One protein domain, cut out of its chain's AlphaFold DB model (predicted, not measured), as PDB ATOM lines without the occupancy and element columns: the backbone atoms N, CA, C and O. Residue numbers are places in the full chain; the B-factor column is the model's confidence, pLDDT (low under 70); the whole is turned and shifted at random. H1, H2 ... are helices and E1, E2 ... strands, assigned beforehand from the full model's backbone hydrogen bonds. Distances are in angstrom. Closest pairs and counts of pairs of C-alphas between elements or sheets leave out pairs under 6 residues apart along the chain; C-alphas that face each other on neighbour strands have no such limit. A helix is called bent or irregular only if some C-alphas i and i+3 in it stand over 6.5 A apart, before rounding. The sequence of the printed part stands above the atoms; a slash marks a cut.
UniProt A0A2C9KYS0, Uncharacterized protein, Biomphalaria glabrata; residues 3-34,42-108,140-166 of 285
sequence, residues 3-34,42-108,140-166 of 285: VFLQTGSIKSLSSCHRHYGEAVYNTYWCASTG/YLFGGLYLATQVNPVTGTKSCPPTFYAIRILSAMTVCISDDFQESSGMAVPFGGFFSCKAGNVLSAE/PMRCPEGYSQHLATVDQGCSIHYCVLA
ATOM      1  N   VAL A   3     -25.634  57.987 -40.501       89.44
ATOM      2  CA  VAL A   3     -26.554  57.032 -41.117       89.44
ATOM      3  C   VAL A   3     -27.722  56.848 -40.161       89.44
ATOM      4  O   VAL A   3     -27.525  56.532 -38.985       89.44
ATOM      5  N   PHE A   4     -28.939  57.074 -40.650       92.38
ATOM      6  CA  PHE A   4     -30.146  56.829 -39.870       92.38
ATOM      7  C   PHE A   4     -30.262  55.344 -39.527       92.38
ATOM      8  O   PHE A   4     -30.029  54.489 -40.377       92.38
ATOM      9  N   LEU A   5     -30.613  55.040 -38.278       91.94
ATOM     10  CA  LEU A   5     -30.836  53.668 -37.835       91.94
ATOM     11  C   LEU A   5     -32.313  53.409 -37.560       91.94
ATOM     12  O   LEU A   5     -32.881  52.468 -38.111       91.94
ATOM     13  N   GLN A   6     -32.919  54.202 -36.675       93.12
ATOM     14  CA  GLN A   6     -34.289  53.979 -36.218       93.12
ATOM     15  C   GLN A   6     -34.845  55.201 -35.480       93.12
ATOM     16  O   GLN A   6     -34.131  55.872 -34.733       93.12
ATOM     17  N   THR A   7     -36.153  55.406 -35.617       93.19
ATOM     18  CA  THR A   7     -36.959  56.252 -34.728       93.19
ATOM     19  C   THR A   7     -37.776  55.366 -33.798       93.19
ATOM     20  O   THR A   7     -38.394  54.403 -34.261       93.19
ATOM     21  N   GLY A   8     -37.804  55.706 -32.514       89.50
ATOM     22  CA  GLY A   8     -38.654  55.059 -31.518       89.50
ATOM     23  C   GLY A   8     -39.243  56.072 -30.544       89.50
ATOM     24  O   GLY A   8     -38.940  57.264 -30.597       89.50
ATOM     25  N   SER A   9     -40.101  55.598 -29.647       88.38
ATOM     26  CA  SER A   9     -40.688  56.408 -28.585       88.38
ATOM     27  C   SER A   9     -40.748  55.684 -27.240       88.38
ATOM     28  O   SER A   9     -40.837  54.457 -27.142       88.38
ATOM     29  N   ILE A  10     -40.671  56.461 -26.169       84.81
ATOM     30  CA  ILE A  10     -40.794  55.998 -24.793       84.81
ATOM     31  C   ILE A  10     -42.068  56.613 -24.238       84.81
ATOM     32  O   ILE A  10     -42.195  57.835 -24.186       84.81
ATOM     33  N   LYS A  11     -43.001  55.754 -23.825       83.19
ATOM     34  CA  LYS A  11     -44.254  56.153 -23.183       83.19
ATOM     35  C   LYS A  11     -44.174  55.847 -21.693       83.19
ATOM     36  O   LYS A  11     -43.830  54.729 -21.313       83.19
ATOM     37  N   SER A  12     -44.488  56.834 -20.865       77.19
ATOM     38  CA  SER A  12     -44.548  56.721 -19.409       77.19
ATOM     39  C   SER A  12     -45.944  57.093 -18.919       77.19
ATOM     40  O   SER A  12     -46.545  58.044 -19.419       77.19
ATOM     41  N   LEU A  13     -46.447  56.345 -17.938       73.12
ATOM     42  CA  LEU A  13     -47.710  56.612 -17.258       73.12
ATOM     43  C   LEU A  13     -47.420  56.753 -15.763       73.12
ATOM     44  O   LEU A  13     -46.966  55.799 -15.129       73.12
ATOM     45  N   SER A  14     -47.675  57.928 -15.187       70.56
ATOM     46  CA  SER A  14     -47.577  58.091 -13.735       70.56
ATOM     47  C   SER A  14     -48.840  57.558 -13.061       70.56
ATOM     48  O   SER A  14     -49.949  57.971 -13.379       70.56
ATOM     49  N   SER A  15     -48.678  56.649 -12.096       62.62
ATOM     50  CA  SER A  15     -49.814  56.040 -11.387       62.62
ATOM     51  C   SER A  15     -50.518  56.999 -10.416       62.62
ATOM     52  O   SER A  15     -51.671  56.764 -10.072       62.62
ATOM     53  N   CYS A  16     -49.845  58.061  -9.954       65.25
ATOM     54  CA  CYS A  16     -50.373  58.943  -8.902       65.25
ATOM     55  C   CYS A  16     -51.212  60.113  -9.430       65.25
ATOM     56  O   CYS A  16     -52.087  60.607  -8.728       65.25
ATOM     57  N   HIS A  17     -50.959  60.563 -10.655       59.81
ATOM     58  CA  HIS A  17     -51.757  61.543 -11.392       59.81
ATOM     59  C   HIS A  17     -51.795  61.018 -12.823       59.81
ATOM     60  O   HIS A  17     -50.729  60.660 -13.313       59.81
ATOM     61  N   ARG A  18     -52.960  60.924 -13.481       66.38
ATOM     62  CA  ARG A  18     -53.134  60.395 -14.857       66.38
ATOM     63  C   ARG A  18     -52.424  61.253 -15.927       66.38
ATOM     64  O   ARG A  18     -53.049  61.739 -16.863       66.38
ATOM     65  N   HIS A  19     -51.126  61.476 -15.784       69.56
ATOM     66  CA  HIS A  19     -50.272  62.125 -16.756       69.56
ATOM     67  C   HIS A  19     -49.600  61.041 -17.586       69.56
ATOM     68  O   HIS A  19     -49.006  60.094 -17.058       69.56
ATOM     69  N   TYR A  20     -49.725  61.192 -18.898       74.31
ATOM     70  CA  TYR A  20     -48.959  60.426 -19.858       74.31
ATOM     71  C   TYR A  20     -47.825  61.311 -20.373       74.31
ATOM     72  O   TYR A  20     -48.010  62.504 -20.609       74.31
ATOM     73  N   GLY A  21     -46.642  60.726 -20.514       81.50
ATOM     74  CA  GLY A  21     -45.503  61.357 -21.168       81.50
ATOM     75  C   GLY A  21     -45.065  60.504 -22.345       81.50
ATOM     76  O   GLY A  21     -44.895  59.295 -22.189       81.50
ATOM     77  N   GLU A  22     -44.871  61.118 -23.508       86.69
ATOM     78  CA  GLU A  22     -44.240  60.481 -24.662       86.69
ATOM     79  C   GLU A  22     -42.981  61.258 -25.049       86.69
ATOM     80  O   GLU A  22     -43.008  62.479 -25.186       86.69
ATOM     81  N   ALA A  23     -41.875  60.540 -25.221       88.69
ATOM     82  CA  ALA A  23     -40.627  61.075 -25.746       88.69
ATOM     83  C   ALA A  23     -40.246  60.300 -27.007       88.69
ATOM     84  O   ALA A  23     -40.195  59.072 -26.978       88.69
ATOM     85  N   VAL A  24     -39.967  61.002 -28.102       92.12
ATOM     86  CA  VAL A  24     -39.538  60.407 -29.376       92.12
ATOM     87  C   VAL A  24     -38.031  60.591 -29.525       92.12
ATOM     88  O   VAL A  24     -37.508  61.664 -29.228       92.12
ATOM     89  N   TYR A  25     -37.327  59.560 -29.989       92.50
ATOM     90  CA  TYR A  25     -35.893  59.613 -30.265       92.50
ATOM     91  C   TYR A  25     -35.586  59.142 -31.683       92.50
ATOM     92  O   TYR A  25     -36.186  58.193 -32.186       92.50
ATOM     93  N   ASN A  26     -34.579  59.769 -32.289       94.50
ATOM     94  CA  ASN A  26     -33.973  59.335 -33.541       94.50
ATOM     95  C   ASN A  26     -32.550  58.860 -33.246       94.50
ATOM     96  O   ASN A  26     -31.772  59.576 -32.619       94.50
ATOM     97  N   THR A  27     -32.214  57.649 -33.683       95.25
ATOM     98  CA  THR A  27     -30.884  57.061 -33.502       95.25
ATOM     99  C   THR A  27     -30.148  57.020 -34.831       95.25
ATOM    100  O   THR A  27     -30.707  56.604 -35.848       95.25
ATOM    101  N   TYR A  28     -28.879  57.414 -34.795       95.38
ATOM    102  CA  TYR A  28     -27.967  57.430 -35.933       95.38
ATOM    103  C   TYR A  28     -26.654  56.747 -35.550       95.38
ATOM    104  O   TYR A  28     -26.305  56.671 -34.372       95.38
ATOM    105  N   TRP A  29     -25.910  56.283 -36.549       94.94
ATOM    106  CA  TRP A  29     -24.539  55.799 -36.393       94.94
ATOM    107  C   TRP A  29     -23.652  56.373 -37.496       94.94
ATOM    108  O   TRP A  29     -24.146  56.800 -38.536       94.94
ATOM    109  N   CYS A  30     -22.342  56.423 -37.277       93.06
ATOM    110  CA  CYS A  30     -21.414  57.000 -38.244       93.06
ATOM    111  C   CYS A  30     -20.660  55.910 -38.999       93.06
ATOM    112  O   CYS A  30     -20.068  55.023 -38.392       93.06
ATOM    113  N   ALA A  31     -20.631  56.032 -40.325       90.94
ATOM    114  CA  ALA A  31     -19.849  55.174 -41.203       90.94
ATOM    115  C   ALA A  31     -18.844  55.996 -42.015       90.94
ATOM    116  O   ALA A  31     -19.133  57.126 -42.436       90.94
ATOM    117  N   SER A  32     -17.668  55.419 -42.255       87.25
ATOM    118  CA  SER A  32     -16.708  55.968 -43.206       87.25
ATOM    119  C   SER A  32     -17.022  55.464 -44.614       87.25
ATOM    120  O   SER A  32     -16.993  54.264 -44.872       87.25
ATOM    121  N   THR A  33     -17.306  56.384 -45.535       74.19
ATOM    122  CA  THR A  33     -17.496  56.096 -46.966       74.19
ATOM    123  C   THR A  33     -16.249  56.428 -47.797       74.19
ATOM    124  O   THR A  33     -16.173  56.087 -48.977       74.19
ATOM    125  N   GLY A  34     -15.231  57.047 -47.195       77.31
ATOM    126  CA  GLY A  34     -13.982  57.462 -47.841       77.31
ATOM    127  C   GLY A  34     -12.754  56.784 -47.235       77.31
ATOM    128  O   GLY A  34     -12.871  55.954 -46.334       77.31
ATOM    129  N   TYR A  42     -13.321  54.776 -33.531       94.75
ATOM    130  CA  TYR A  42     -13.494  54.134 -32.236       94.75
ATOM    131  C   TYR A  42     -13.401  52.620 -32.395       94.75
ATOM    132  O   TYR A  42     -13.940  52.044 -33.344       94.75
ATOM    133  N   LEU A  43     -12.760  51.976 -31.428       96.00
ATOM    134  CA  LEU A  43     -12.809  50.539 -31.230       96.00
ATOM    135  C   LEU A  43     -14.184  50.133 -30.708       96.00
ATOM    136  O   LEU A  43     -14.778  50.815 -29.877       96.00
ATOM    137  N   PHE A  44     -14.670  48.985 -31.167       97.44
ATOM    138  CA  PHE A  44     -15.944  48.420 -30.743       97.44
ATOM    139  C   PHE A  44     -15.704  47.223 -29.818       97.44
ATOM    140  O   PHE A  44     -15.065  46.246 -30.203       97.44
ATOM    141  N   GLY A  45     -16.223  47.304 -28.593       96.88
ATOM    142  CA  GLY A  45     -16.050  46.302 -27.530       96.88
ATOM    143  C   GLY A  45     -17.288  45.437 -27.301       96.88
ATOM    144  O   GLY A  45     -17.465  44.878 -26.217       96.88
ATOM    145  N   GLY A  46     -18.190  45.379 -28.283       96.00
ATOM    146  CA  GLY A  46     -19.473  44.696 -28.174       96.00
ATOM    147  C   GLY A  46     -20.595  45.572 -27.613       96.00
ATOM    148  O   GLY A  46     -20.499  46.798 -27.521       96.00
ATOM    149  N   LEU A  47     -21.710  44.926 -27.278       96.38
ATOM    150  CA  LEU A  47     -22.919  45.578 -26.780       96.38
ATOM    151  C   LEU A  47     -23.650  44.674 -25.798       96.38
ATOM    152  O   LEU A  47     -23.516  43.455 -25.858       96.38
ATOM    153  N   TYR A  48     -24.454  45.259 -24.920       94.19
ATOM    154  CA  TYR A  48     -25.289  44.511 -23.988       94.19
ATOM    155  C   TYR A  48     -26.612  45.220 -23.713       94.19
ATOM    156  O   TYR A  48     -26.809  46.399 -24.007       94.19
ATOM    157  N   LEU A  49     -27.539  44.462 -23.133       91.88
ATOM    158  CA  LEU A  49     -28.817  44.951 -22.638       91.88
ATOM    159  C   LEU A  49     -28.984  44.533 -21.179       91.88
ATOM    160  O   LEU A  49     -28.286  43.655 -20.670       91.88
ATOM    161  N   ALA A  50     -30.008  45.065 -20.515       87.62
ATOM    162  CA  ALA A  50     -30.425  44.552 -19.211       87.62
ATOM    163  C   ALA A  50     -30.740  43.039 -19.242       87.62
ATOM    164  O   ALA A  50     -30.587  42.353 -18.231       87.62
ATOM    165  N   THR A  51     -31.142  42.499 -20.397       85.44
ATOM    166  CA  THR A  51     -31.538  41.094 -20.591       85.44
ATOM    167  C   THR A  51     -30.523  40.253 -21.368       85.44
ATOM    168  O   THR A  51     -30.701  39.043 -21.466       85.44
ATOM    169  N   GLN A  52     -29.456  40.849 -21.904       86.12
ATOM    170  CA  GLN A  52     -28.483  40.159 -22.756       86.12
ATOM    171  C   GLN A  52     -27.065  40.566 -22.374       86.12
ATOM    172  O   GLN A  52     -26.782  41.751 -22.242       86.12
ATOM    173  N   VAL A  53     -26.191  39.579 -22.199       91.50
ATOM    174  CA  VAL A  53     -24.768  39.802 -21.925       91.50
ATOM    175  C   VAL A  53     -24.039  40.293 -23.174       91.50
ATOM    176  O   VAL A  53     -24.457  39.990 -24.292       91.50
ATOM    177  N   ASN A  54     -22.936  41.004 -22.973       93.94
ATOM    178  CA  ASN A  54     -21.973  41.302 -24.016       93.94
ATOM    179  C   ASN A  54     -21.216  40.018 -24.384       93.94
ATOM    180  O   ASN A  54     -20.537  39.465 -23.519       93.94
ATOM    181  N   PRO A  55     -21.292  39.533 -25.636       90.50
ATOM    182  CA  PRO A  55     -20.574  38.330 -26.054       90.50
ATOM    183  C   PRO A  55     -19.049  38.430 -25.911       90.50
ATOM    184  O   PRO A  55     -18.398  37.399 -25.796       90.50
ATOM    185  N   VAL A  56     -18.489  39.647 -25.898       91.75
ATOM    186  CA  VAL A  56     -17.042  39.881 -25.747       91.75
ATOM    187  C   VAL A  56     -16.574  39.606 -24.316       91.75
ATOM    188  O   VAL A  56     -15.526  39.006 -24.114       91.75
ATOM    189  N   THR A  57     -17.353  40.013 -23.310       92.88
ATOM    190  CA  THR A  57     -16.980  39.874 -21.889       92.88
ATOM    191  C   THR A  57     -17.679  38.714 -21.184       92.88
ATOM    192  O   THR A  57     -17.296  38.339 -20.079       92.88
ATOM    193  N   GLY A  58     -18.746  38.168 -21.773       90.25
ATOM    194  CA  GLY A  58     -19.627  37.190 -21.132       90.25
ATOM    195  C   GLY A  58     -20.506  37.775 -20.016       90.25
ATOM    196  O   GLY A  58     -21.260  37.040 -19.379       90.25
ATOM    197  N   THR A  59     -20.456  39.088 -19.780       92.31
ATOM    198  CA  THR A  59     -21.163  39.785 -18.694       92.31
ATOM    199  C   THR A  59     -21.995  40.952 -19.234       92.31
ATOM    200  O   THR A  59     -21.914  41.319 -20.402       92.31
ATOM    201  N   LYS A  60     -22.836  41.577 -18.398       94.44
ATOM    202  CA  LYS A  60     -23.590  42.798 -18.762       94.44
ATOM    203  C   LYS A  60     -22.750  44.065 -18.525       94.44
ATOM    204  O   LYS A  60     -23.210  44.994 -17.866       94.44
ATOM    205  N   SER A  61     -21.503  44.064 -18.991       96.19
ATOM    206  CA  SER A  61     -20.566  45.183 -18.843       96.19
ATOM    207  C   SER A  61     -19.660  45.327 -20.064       96.19
ATOM    208  O   SER A  61     -19.470  44.380 -20.836       96.19
ATOM    209  N   CYS A  62     -19.087  46.519 -20.226       97.88
ATOM    210  CA  CYS A  62     -18.046  46.752 -21.219       97.88
ATOM    211  C   CYS A  62     -16.716  46.107 -20.805       97.88
ATOM    212  O   CYS A  62     -16.501  45.886 -19.605       97.88
ATOM    213  N   PRO A  63     -15.839  45.779 -21.773       96.88
ATOM    214  CA  PRO A  63     -14.473  45.381 -21.462       96.88
ATOM    215  C   PRO A  63     -13.735  46.508 -20.710       96.88
ATOM    216  O   PRO A  63     -14.119  47.675 -20.837       96.88
ATOM    217  N   PRO A  64     -12.682  46.196 -19.933       94.88
ATOM    218  CA  PRO A  64     -11.806  47.209 -19.346       94.88
ATOM    219  C   PRO A  64     -11.382  48.243 -20.389       94.88
ATOM    220  O   PRO A  64     -11.126  47.867 -21.528       94.88
ATOM    221  N   THR A  65     -11.297  49.519 -20.002       94.69
ATOM    222  CA  THR A  65     -10.946  50.678 -20.862       94.69
ATOM    223  C   THR A  65     -11.972  51.079 -21.930       94.69
ATOM    224  O   THR A  65     -11.824  52.132 -22.535       94.69
ATOM    225  N   PHE A  66     -13.069  50.333 -22.100       97.88
ATOM    226  CA  PHE A  66     -14.198  50.764 -22.929       97.88
ATOM    227  C   PHE A  66     -15.234  51.513 -22.095       97.88
ATOM    228  O   PHE A  66     -15.618  51.075 -21.005       97.88
ATOM    229  N   TYR A  67     -15.768  52.599 -22.643       96.75
ATOM    230  CA  TYR A  67     -16.882  53.328 -22.052       96.75
ATOM    231  C   TYR A  67     -18.222  52.908 -22.667       96.75
ATOM    232  O   TYR A  67     -18.322  52.474 -23.817       96.75
ATOM    233  N   ALA A  68     -19.271  53.008 -21.854       97.31
ATOM    234  CA  ALA A  68     -20.616  52.547 -22.166       97.31
ATOM    235  C   ALA A  68     -21.490  53.700 -22.677       97.31
ATOM    236  O   ALA A  68     -21.801  54.623 -21.925       97.31
ATOM    237  N   ILE A  69     -21.951  53.619 -23.926       96.12
ATOM    238  CA  ILE A  69     -22.921  54.561 -24.497       96.12
ATOM    239  C   ILE A  69     -24.277  53.884 -24.619       96.12
ATOM    240  O   ILE A  69     -24.409  52.832 -25.241       96.12
ATOM    241  N   ARG A  70     -25.317  54.524 -24.085       94.38
ATOM    242  CA  ARG A  70     -26.696  54.072 -24.262       94.38
ATOM    243  C   ARG A  70     -27.285  54.649 -25.548       94.38
ATOM    244  O   ARG A  70     -27.295  55.863 -25.724       94.38
ATOM    245  N   ILE A  71     -27.804  53.783 -26.412       93.25
ATOM    246  CA  ILE A  71     -28.534  54.144 -27.632       93.25
ATOM    247  C   ILE A  71     -29.890  53.432 -27.678       93.25
ATOM    248  O   ILE A  71     -30.124  52.460 -26.949       93.25
ATOM    249  N   LEU A  72     -30.789  53.900 -28.552       91.12
ATOM    250  CA  LEU A  72     -32.187  53.449 -28.603       91.12
ATOM    251  C   LEU A  72     -32.863  53.589 -27.218       91.12
ATOM    252  O   LEU A  72     -32.505  54.450 -26.414       91.12
ATOM    253  N   SER A  73     -33.836  52.730 -26.918       87.12
ATOM    254  CA  SER A  73     -34.541  52.709 -25.634       87.12
ATOM    255  C   SER A  73     -33.706  52.151 -24.472       87.12
ATOM    256  O   SER A  73     -33.844  52.618 -23.335       87.12
ATOM    257  N   ALA A  74     -32.860  51.141 -24.717       87.06
ATOM    258  CA  ALA A  74     -32.176  50.412 -23.642       87.06
ATOM    259  C   ALA A  74     -30.864  49.698 -24.001       87.06
ATOM    260  O   ALA A  74     -30.326  48.984 -23.152       87.06
ATOM    261  N   MET A  75     -30.356  49.856 -25.221       93.50
ATOM    262  CA  MET A  75     -29.157  49.147 -25.665       93.50
ATOM    263  C   MET A  75     -27.900  49.916 -25.272       93.50
ATOM    264  O   MET A  75     -27.834  51.126 -25.471       93.50
ATOM    265  N   THR A  76     -26.892  49.222 -24.750       97.50
ATOM    266  CA  THR A  76     -25.600  49.824 -24.418       97.50
ATOM    267  C   THR A  76     -24.526  49.308 -25.363       97.50
ATOM    268  O   THR A  76     -24.348  48.100 -25.497       97.50
ATOM    269  N   VAL A  77     -23.806  50.225 -26.000       97.88
ATOM    270  CA  VAL A  77     -22.694  49.968 -26.915       97.88
ATOM    271  C   VAL A  77     -21.387  50.358 -26.232       97.88
ATOM    272  O   VAL A  77     -21.291  51.433 -25.642       97.88
ATOM    273  N   CYS A  78     -20.393  49.479 -26.305       98.12
ATOM    274  CA  CYS A  78     -19.081  49.685 -25.708       98.12
ATOM    275  C   CYS A  78     -18.108  50.191 -26.767       98.12
ATOM    276  O   CYS A  78     -17.875  49.494 -27.759       98.12
ATOM    277  N   ILE A  79     -17.529  51.371 -26.549       97.50
ATOM    278  CA  ILE A  79     -16.513  51.932 -27.442       97.50
ATOM    279  C   ILE A  79     -15.286  52.431 -26.677       97.50
ATOM    280  O   ILE A  79     -15.364  52.677 -25.476       97.50
ATOM    281  N   SER A  80     -14.155  52.520 -27.368       96.62
ATOM    282  CA  SER A  80     -12.904  53.082 -26.851       96.62
ATOM    283  C   SER A  80     -12.164  53.802 -27.975       96.62
ATOM    284  O   SER A  80     -12.208  53.359 -29.120       96.62
ATOM    285  N   ASP A  81     -11.504  54.907 -27.667       94.19
ATOM    286  CA  ASP A  81     -10.531  55.595 -28.522       94.19
ATOM    287  C   ASP A  81      -9.075  55.283 -28.128       94.19
ATOM    288  O   ASP A  81      -8.145  55.724 -28.802       94.19
ATOM    289  N   ASP A  82      -8.857  54.473 -27.086       93.50
ATOM    290  CA  ASP A  82      -7.530  54.013 -26.673       93.50
ATOM    291  C   ASP A  82      -7.116  52.759 -27.458       93.50
ATOM    292  O   ASP A  82      -7.326  51.614 -27.054       93.50
ATOM    293  N   PHE A  83      -6.510  52.972 -28.624       91.25
ATOM    294  CA  PHE A  83      -6.029  51.881 -29.477       91.25
ATOM    295  C   PHE A  83      -4.885  51.069 -28.857       91.25
ATOM    296  O   PHE A  83      -4.682  49.913 -29.240       91.25
ATOM    297  N   GLN A  84      -4.138  51.650 -27.917       91.19
ATOM    298  CA  GLN A  84      -2.958  51.016 -27.344       91.19
ATOM    299  C   GLN A  84      -3.353  49.952 -26.319       91.19
ATOM    300  O   GLN A  84      -2.834  48.838 -26.375       91.19
ATOM    301  N   GLU A  85      -4.313  50.268 -25.450       90.88
ATOM    302  CA  GLU A  85      -4.724  49.383 -24.357       90.88
ATOM    303  C   GLU A  85      -5.965  48.540 -24.709       90.88
ATOM    304  O   GLU A  85      -6.089  47.383 -24.302       90.88
ATOM    305  N   SER A  86      -6.896  49.080 -25.506       93.12
ATOM    306  CA  SER A  86      -8.195  48.437 -25.754       93.12
ATOM    307  C   SER A  86      -8.211  47.469 -26.945       93.12
ATOM    308  O   SER A  86      -9.173  46.709 -27.104       93.12
ATOM    309  N   SER A  87      -7.177  47.468 -27.794       91.50
ATOM    310  CA  SER A  87      -7.155  46.695 -29.049       91.50
ATOM    311  C   SER A  87      -7.298  45.182 -28.847       91.50
ATOM    312  O   SER A  87      -7.966  44.527 -29.644       91.50
ATOM    313  N   GLY A  88      -6.761  44.628 -27.755       91.94
ATOM    314  CA  GLY A  88      -6.822  43.191 -27.459       91.94
ATOM    315  C   GLY A  88      -8.229  42.644 -27.176       91.94
ATOM    316  O   GLY A  88      -8.445  41.438 -27.276       91.94
ATOM    317  N   MET A  89      -9.193  43.509 -26.842       92.00
ATOM    318  CA  MET A  89     -10.599  43.143 -26.602       92.00
ATOM    319  C   MET A  89     -11.561  43.797 -27.603       92.00
ATOM    320  O   MET A  89     -12.781  43.671 -27.468       92.00
ATOM    321  N   ALA A  90     -11.030  44.499 -28.604       95.06
ATOM    322  CA  ALA A  90     -11.824  45.071 -29.676       95.06
ATOM    323  C   ALA A  90     -12.220  43.987 -30.684       95.06
ATOM    324  O   ALA A  90     -11.430  43.107 -31.025       95.06
ATOM    325  N   VAL A  91     -13.441  44.078 -31.207       95.06
ATOM    326  CA  VAL A  91     -13.913  43.206 -32.286       95.06
ATOM    327  C   VAL A  91     -14.164  44.032 -33.548       95.06
ATOM    328  O   VAL A  91     -14.735  45.124 -33.451       95.06
ATOM    329  N   PRO A  92     -13.768  43.550 -34.744       95.38
ATOM    330  CA  PRO A  92     -13.989  44.301 -35.973       95.38
ATOM    331  C   PRO A  92     -15.483  44.518 -36.217       95.38
ATOM    332  O   PRO A  92     -16.268  43.566 -36.213       95.38
ATOM    333  N   PHE A  93     -15.862  45.774 -36.433       96.06
ATOM    334  CA  PHE A  93     -17.249  46.207 -36.554       96.06
ATOM    335  C   PHE A  93     -17.615  46.505 -38.011       96.06
ATOM    336  O   PHE A  93     -16.945  47.277 -38.690       96.06
ATOM    337  N   GLY A  94     -18.703  45.895 -38.480       94.94
ATOM    338  CA  GLY A  94     -19.160  45.956 -39.871       94.94
ATOM    339  C   GLY A  94     -20.411  46.802 -40.093       94.94
ATOM    340  O   GLY A  94     -21.004  46.712 -41.164       94.94
ATOM    341  N   GLY A  95     -20.851  47.576 -39.099       95.88
ATOM    342  CA  GLY A  95     -22.019  48.449 -39.207       95.88
ATOM    343  C   GLY A  95     -23.287  47.931 -38.529       95.88
ATOM    344  O   GLY A  95     -23.366  46.783 -38.081       95.88
ATOM    345  N   PHE A  96     -24.285  48.816 -38.461       96.69
ATOM    346  CA  PHE A  96     -25.645  48.510 -38.016       96.69
ATOM    347  C   PHE A  96     -26.620  48.544 -39.196       96.69
ATOM    348  O   PHE A  96     -26.407  49.255 -40.177       96.69
ATOM    349  N   PHE A  97     -27.727  47.822 -39.056       95.56
ATOM    350  CA  PHE A  97     -28.917  47.990 -39.886       95.56
ATOM    351  C   PHE A  97     -30.177  47.661 -39.085       95.56
ATOM    352  O   PHE A  97     -30.128  46.992 -38.049       95.56
ATOM    353  N   SER A  98     -31.315  48.146 -39.557       95.12
ATOM    354  CA  SER A  98     -32.627  47.922 -38.961       95.12
ATOM    355  C   SER A  98     -33.620  47.421 -40.003       95.12
ATOM    356  O   SER A  98     -33.323  47.361 -41.193       95.12
ATOM    357  N   CYS A  99     -34.841  47.127 -39.563       91.44
ATOM    358  CA  CYS A  99     -35.964  46.862 -40.457       91.44
ATOM    359  C   CYS A  99     -36.364  48.067 -41.344       91.44
ATOM    360  O   CYS A  99     -37.171  47.896 -42.253       91.44
ATOM    361  N   LYS A 100     -35.849  49.278 -41.066       90.44
ATOM    362  CA  LYS A 100     -36.168  50.518 -41.800       90.44
ATOM    363  C   LYS A 100     -34.973  51.135 -42.529       90.44
ATOM    364  O   LYS A 100     -35.183  51.951 -43.416       90.44
ATOM    365  N   ALA A 101     -33.744  50.795 -42.144       91.75
ATOM    366  CA  ALA A 101     -32.530  51.406 -42.675       91.75
ATOM    367  C   ALA A 101     -31.430  50.363 -42.884       91.75
ATOM    368  O   ALA A 101     -31.170  49.530 -42.014       91.75
ATOM    369  N   GLY A 102     -30.770  50.416 -44.038       91.19
ATOM    370  CA  GLY A 102     -29.715  49.474 -44.396       91.19
ATOM    371  C   GLY A 102     -28.319  49.852 -43.914       91.19
ATOM    372  O   GLY A 102     -28.079  50.930 -43.372       91.19
ATOM    373  N   ASN A 103     -27.375  48.950 -44.168       92.62
ATOM    374  CA  ASN A 103     -25.975  49.134 -43.819       92.62
ATOM    375  C   ASN A 103     -25.178  49.689 -45.005       92.62
ATOM    376  O   ASN A 103     -24.948  48.993 -45.996       92.62
ATOM    377  N   VAL A 104     -24.675  50.915 -44.872       90.56
ATOM    378  CA  VAL A 104     -23.901  51.579 -45.934       90.56
ATOM    379  C   VAL A 104     -22.583  50.884 -46.264       90.56
ATOM    380  O   VAL A 104     -22.101  50.991 -47.386       90.56
ATOM    381  N   LEU A 105     -22.018  50.130 -45.317       90.50
ATOM    382  CA  LEU A 105     -20.778  49.372 -45.512       90.50
ATOM    383  C   LEU A 105     -21.002  48.071 -46.296       90.50
ATOM    384  O   LEU A 105     -20.043  47.418 -46.693       90.50
ATOM    385  N   SER A 106     -22.264  47.689 -46.503       88.81
ATOM    386  CA  SER A 106     -22.660  46.509 -47.281       88.81
ATOM    387  C   SER A 106     -23.071  46.846 -48.708       88.81
ATOM    388  O   SER A 106     -23.362  45.940 -49.494       88.81
ATOM    389  N   ALA A 107     -23.120  48.136 -49.049       77.50
ATOM    390  CA  ALA A 107     -23.126  48.531 -50.440       77.50
ATOM    391  C   ALA A 107     -21.790  48.078 -51.026       77.50
ATOM    392  O   ALA A 107     -20.731  48.572 -50.639       77.50
ATOM    393  N   GLU A 108     -21.842  47.096 -51.926       63.22
ATOM    394  CA  GLU A 108     -20.709  46.791 -52.787       63.22
ATOM    395  C   GLU A 108     -20.326  48.116 -53.432       63.22
ATOM    396  O   GLU A 108     -21.108  48.684 -54.198       63.22
ATOM    397  N   PRO A 140     -28.461  48.003 -48.468       88.44
ATOM    398  CA  PRO A 140     -28.932  46.654 -48.198       88.44
ATOM    399  C   PRO A 140     -28.932  46.372 -46.686       88.44
ATOM    400  O   PRO A 140     -27.991  46.703 -45.963       88.44
ATOM    401  N   MET A 141     -29.990  45.722 -46.200       91.19
ATOM    402  CA  MET A 141     -30.141  45.279 -44.805       91.19
ATOM    403  C   MET A 141     -29.386  43.960 -44.570       91.19
ATOM    404  O   MET A 141     -29.975  42.937 -44.224       91.19
ATOM    405  N   ARG A 142     -28.079  43.963 -44.846       92.12
ATOM    406  CA  ARG A 142     -27.187  42.807 -44.688       92.12
ATOM    407  C   ARG A 142     -25.857  43.230 -44.076       92.12
ATOM    408  O   ARG A 142     -25.616  44.419 -43.870       92.12
ATOM    409  N   CYS A 143     -25.010  42.249 -43.788       95.12
ATOM    410  CA  CYS A 143     -23.622  42.504 -43.430       95.12
ATOM    411  C   CYS A 143     -22.706  42.532 -44.659       95.12
ATOM    412  O   CYS A 143     -23.029  41.897 -45.673       95.12
ATOM    413  N   PRO A 144     -21.561  43.237 -44.568       94.00
ATOM    414  CA  PRO A 144     -20.539  43.193 -45.601       94.00
ATOM    415  C   PRO A 144     -19.986  41.774 -45.743       94.00
ATOM    416  O   PRO A 144     -20.125  40.939 -44.845       94.00
ATOM    417  N   GLU A 145     -19.329  41.494 -46.864       91.06
ATOM    418  CA  GLU A 145     -18.678  40.199 -47.058       91.06
ATOM    419  C   GLU A 145     -17.635  39.935 -45.958       91.06
ATOM    420  O   GLU A 145     -16.900  40.831 -45.547       91.06
ATOM    421  N   GLY A 146     -17.609  38.705 -45.439       92.81
ATOM    422  CA  GLY A 146     -16.748  38.312 -44.315       92.81
ATOM    423  C   GLY A 146     -17.289  38.660 -42.921       92.81
ATOM    424  O   GLY A 146     -16.707  38.235 -41.924       92.81
ATOM    425  N   TYR A 147     -18.415  39.372 -42.823       95.31
ATOM    426  CA  TYR A 147     -19.062  39.696 -41.551       95.31
ATOM    427  C   TYR A 147     -20.315  38.843 -41.327       95.31
ATOM    428  O   TYR A 147     -21.069  38.555 -42.256       95.31
ATOM    429  N   SER A 148     -20.571  38.466 -40.074       94.50
ATOM    430  CA  SER A 148     -21.795  37.781 -39.652       94.50
ATOM    431  C   SER A 148     -22.772  38.744 -38.981       94.50
ATOM    432  O   SER A 148     -22.376  39.657 -38.254       94.50
ATOM    433  N   GLN A 149     -24.068  38.527 -39.218       94.19
ATOM    434  CA  GLN A 149     -25.137  39.313 -38.602       94.19
ATOM    435  C   GLN A 149     -25.507  38.779 -37.219       94.19
ATOM    436  O   GLN A 149     -25.671  37.574 -37.022       94.19
ATOM    437  N   HIS A 150     -25.728  39.688 -36.275       93.06
ATOM    438  CA  HIS A 150     -26.178  39.371 -34.924       93.06
ATOM    439  C   HIS A 150     -27.321  40.306 -34.526       93.06
ATOM    440  O   HIS A 150     -27.324  41.490 -34.866       93.06
ATOM    441  N   LEU A 151     -28.327  39.775 -33.829       92.50
ATOM    442  CA  LEU A 151     -29.433  40.584 -33.315       92.50
ATOM    443  C   LEU A 151     -28.942  41.405 -32.117       92.50
ATOM    444  O   LEU A 151     -28.544  40.835 -31.099       92.50
ATOM    445  N   ALA A 152     -29.007  42.729 -32.238       92.88
ATOM    446  CA  ALA A 152     -28.677  43.652 -31.161       92.88
ATOM    447  C   ALA A 152     -29.868  43.784 -30.201       92.88
ATOM    448  O   ALA A 152     -29.775  43.465 -29.020       92.88
ATOM    449  N   THR A 153     -31.022  44.201 -30.726       91.50
ATOM    450  CA  THR A 153     -32.266  44.357 -29.964       91.50
ATOM    451  C   THR A 153     -33.482  44.372 -30.891       91.50
ATOM    452  O   THR A 153     -33.345  44.481 -32.109       91.50
ATOM    453  N   VAL A 154     -34.676  44.274 -30.311       89.94
ATOM    454  CA  VAL A 154     -35.944  44.564 -30.986       89.94
ATOM    455  C   VAL A 154     -36.552  45.780 -30.302       89.94
ATOM    456  O   VAL A 154     -36.865  45.735 -29.114       89.94
ATOM    457  N   ASP A 155     -36.700  46.871 -31.046       88.69
ATOM    458  CA  ASP A 155     -37.153  48.158 -30.533       88.69
ATOM    459  C   ASP A 155     -38.465  48.552 -31.218       88.69
ATOM    460  O   ASP A 155     -38.512  48.725 -32.436       88.69
ATOM    461  N   GLN A 156     -39.555  48.599 -30.443       86.25
ATOM    462  CA  GLN A 156     -40.927  48.784 -30.949       86.25
ATOM    463  C   GLN A 156     -41.281  47.869 -32.140       86.25
ATOM    464  O   GLN A 156     -41.914  48.281 -33.110       86.25
ATOM    465  N   GLY A 157     -40.823  46.619 -32.091       85.44
ATOM    466  CA  GLY A 157     -41.055  45.632 -33.144       85.44
ATOM    467  C   GLY A 157     -40.178  45.742 -34.381       85.44
ATOM    468  O   GLY A 157     -40.291  44.902 -35.267       85.44
ATOM    469  N   CYS A 158     -39.249  46.692 -34.416       89.94
ATOM    470  CA  CYS A 158     -38.195  46.715 -35.414       89.94
ATOM    471  C   CYS A 158     -36.958  45.980 -34.900       89.94
ATOM    472  O   CYS A 158     -36.423  46.322 -33.843       89.94
ATOM    473  N   SER A 159     -36.485  44.977 -35.638       92.06
ATOM    474  CA  SER A 159     -35.214  44.331 -35.325       92.06
ATOM    475  C   SER A 159     -34.045  45.235 -35.716       92.06
ATOM    476  O   SER A 159     -34.008  45.800 -36.809       92.06
ATOM    477  N   ILE A 160     -33.087  45.359 -34.802       95.00
ATOM    478  CA  ILE A 160     -31.822  46.061 -35.002       95.00
ATOM    479  C   ILE A 160     -30.711  45.022 -34.985       95.00
ATOM    480  O   ILE A 160     -30.564  44.266 -34.021       95.00
ATOM    481  N   HIS A 161     -29.915  45.003 -36.043       95.81
ATOM    482  CA  HIS A 161     -28.817  44.074 -36.232       95.81
ATOM    483  C   HIS A 161     -27.485  44.813 -36.304       95.81
ATOM    484  O   HIS A 161     -27.413  45.970 -36.720       95.81
ATOM    485  N   TYR A 162     -26.428  44.116 -35.902       96.69
ATOM    486  CA  TYR A 162     -25.053  44.579 -36.010       96.69
ATOM    487  C   TYR A 162     -24.189  43.509 -36.667       96.69
ATOM    488  O   TYR A 162     -24.482  42.311 -36.584       96.69
ATOM    489  N   CYS A 163     -23.133  43.965 -37.325       96.81
ATOM    490  CA  CYS A 163     -22.204  43.121 -38.054       96.81
ATOM    491  C   CYS A 163     -20.856  43.094 -37.342       96.81
ATOM    492  O   CYS A 163     -20.317  44.143 -36.987       96.81
ATOM    493  N   VAL A 164     -20.293  41.901 -37.179       96.62
ATOM    494  CA  VAL A 164     -18.909  41.703 -36.719       96.62
ATOM    495  C   VAL A 164     -18.216  40.673 -37.597       96.62
ATOM    496  O   VAL A 164     -18.890  39.929 -38.311       96.62
ATOM    497  N   LEU A 165     -16.883  40.652 -37.585       95.12
ATOM    498  CA  LEU A 165     -16.120  39.683 -38.368       95.12
ATOM    499  C   LEU A 165     -16.569  38.252 -38.028       95.12
ATOM    500  O   LEU A 165     -16.674  37.880 -36.854       95.12
ATOM    501  N   ALA A 166     -16.852  37.462 -39.064       91.56
ATOM    502  CA  ALA A 166     -17.344  36.103 -38.895       91.56
ATOM    503  C   ALA A 166     -16.346  35.260 -38.087       91.56
ATOM    504  O   ALA A 166     -15.135  35.339 -38.283       91.56
TER     505      ALA A 166
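Overview. This is residues 3 to 34, 42 to 108 and 140 to 166 of the 285 residues of an uncharacterized protein of Biomphalaria glabrata (UniProt A0A2C9KYS0). Two small three-stranded sheets, E3 E5 E4 and E6 E8 E7, stand partly face to face, and a long hairpin, E1 and E2, is partly face to face with the sheet E6 E8 E7 and runs out past it, with residues 14 to 19 at its tip sticking out. A short helix, H1, packs near the E3 edge of the first sheet. The printed part has 126 residues, with one named helix and eight named strands in the order E1 E2 E3 E4 E5 H1 E6 E7 E8; its class is mostly strand, with 62 of the 69 residues in named elements in strands, and each sheet is antiparallel. It is compact, with a radius of gyration of the C-alphas of 16.0 A, yet only just elongated, spanning 52 by 34 by 23 A.

Along the chain. One sheet has E3, residues 43 to 48, E5, 75 to 80, and E4, 67 to 71. The other has E6, 93 to 98, E8, 158 to 165, 23.4 A long, and E7, 147 to 155, 22.8 A. E1, residues 3 to 13, begins at C-alpha 3 (-26.554, 57.032, -41.117) and is 31.9 A long; E2, 20 to 30, is 33.3 A. H1 is residues 83 to 89. E8 ends at C-alpha 165 (-16.120, 39.683, -38.368).

Arrangement. The sheets form a stack of sheets, face to face in turn: E3 E5 E4 and E6 E8 E7 have best planes 9 degrees apart, E6 E8 E7 and E1 E2 42 degrees. N 45 and O 78 are 2.9 A apart, N 69 and O 77 2.9 A, N 94 and O 163 2.8 A, N 150 and O 162 2.9 A, and N 10 and O 23 2.8 A, each within hydrogen-bond range. The closest C-alphas of E1 and E6, Leu 5 and Ser 98, are 6.1 A apart. H1 is on the sheet E3 E5 E4 at a height of 7.9 A, only just over E3 with 3 C-alphas. H1 is irregular, C-alphas 85 and 88 being 7.2 A apart; 0 of 3 O i to N i+4 pairs and 1 of 4 O i to N i+3 pairs are within range.

Size, cuts and confidence. The C-alphas farthest apart, Cys 16 and Glu 108, are 54.3 A apart. Residues 35 to 41 and 109 to 139 are not printed, with gaps of 16.0 A and 9.4 A between C-alphas. The link E3 to E4 is long. pLDDT is under 70 at residues 15 to 19 and 108.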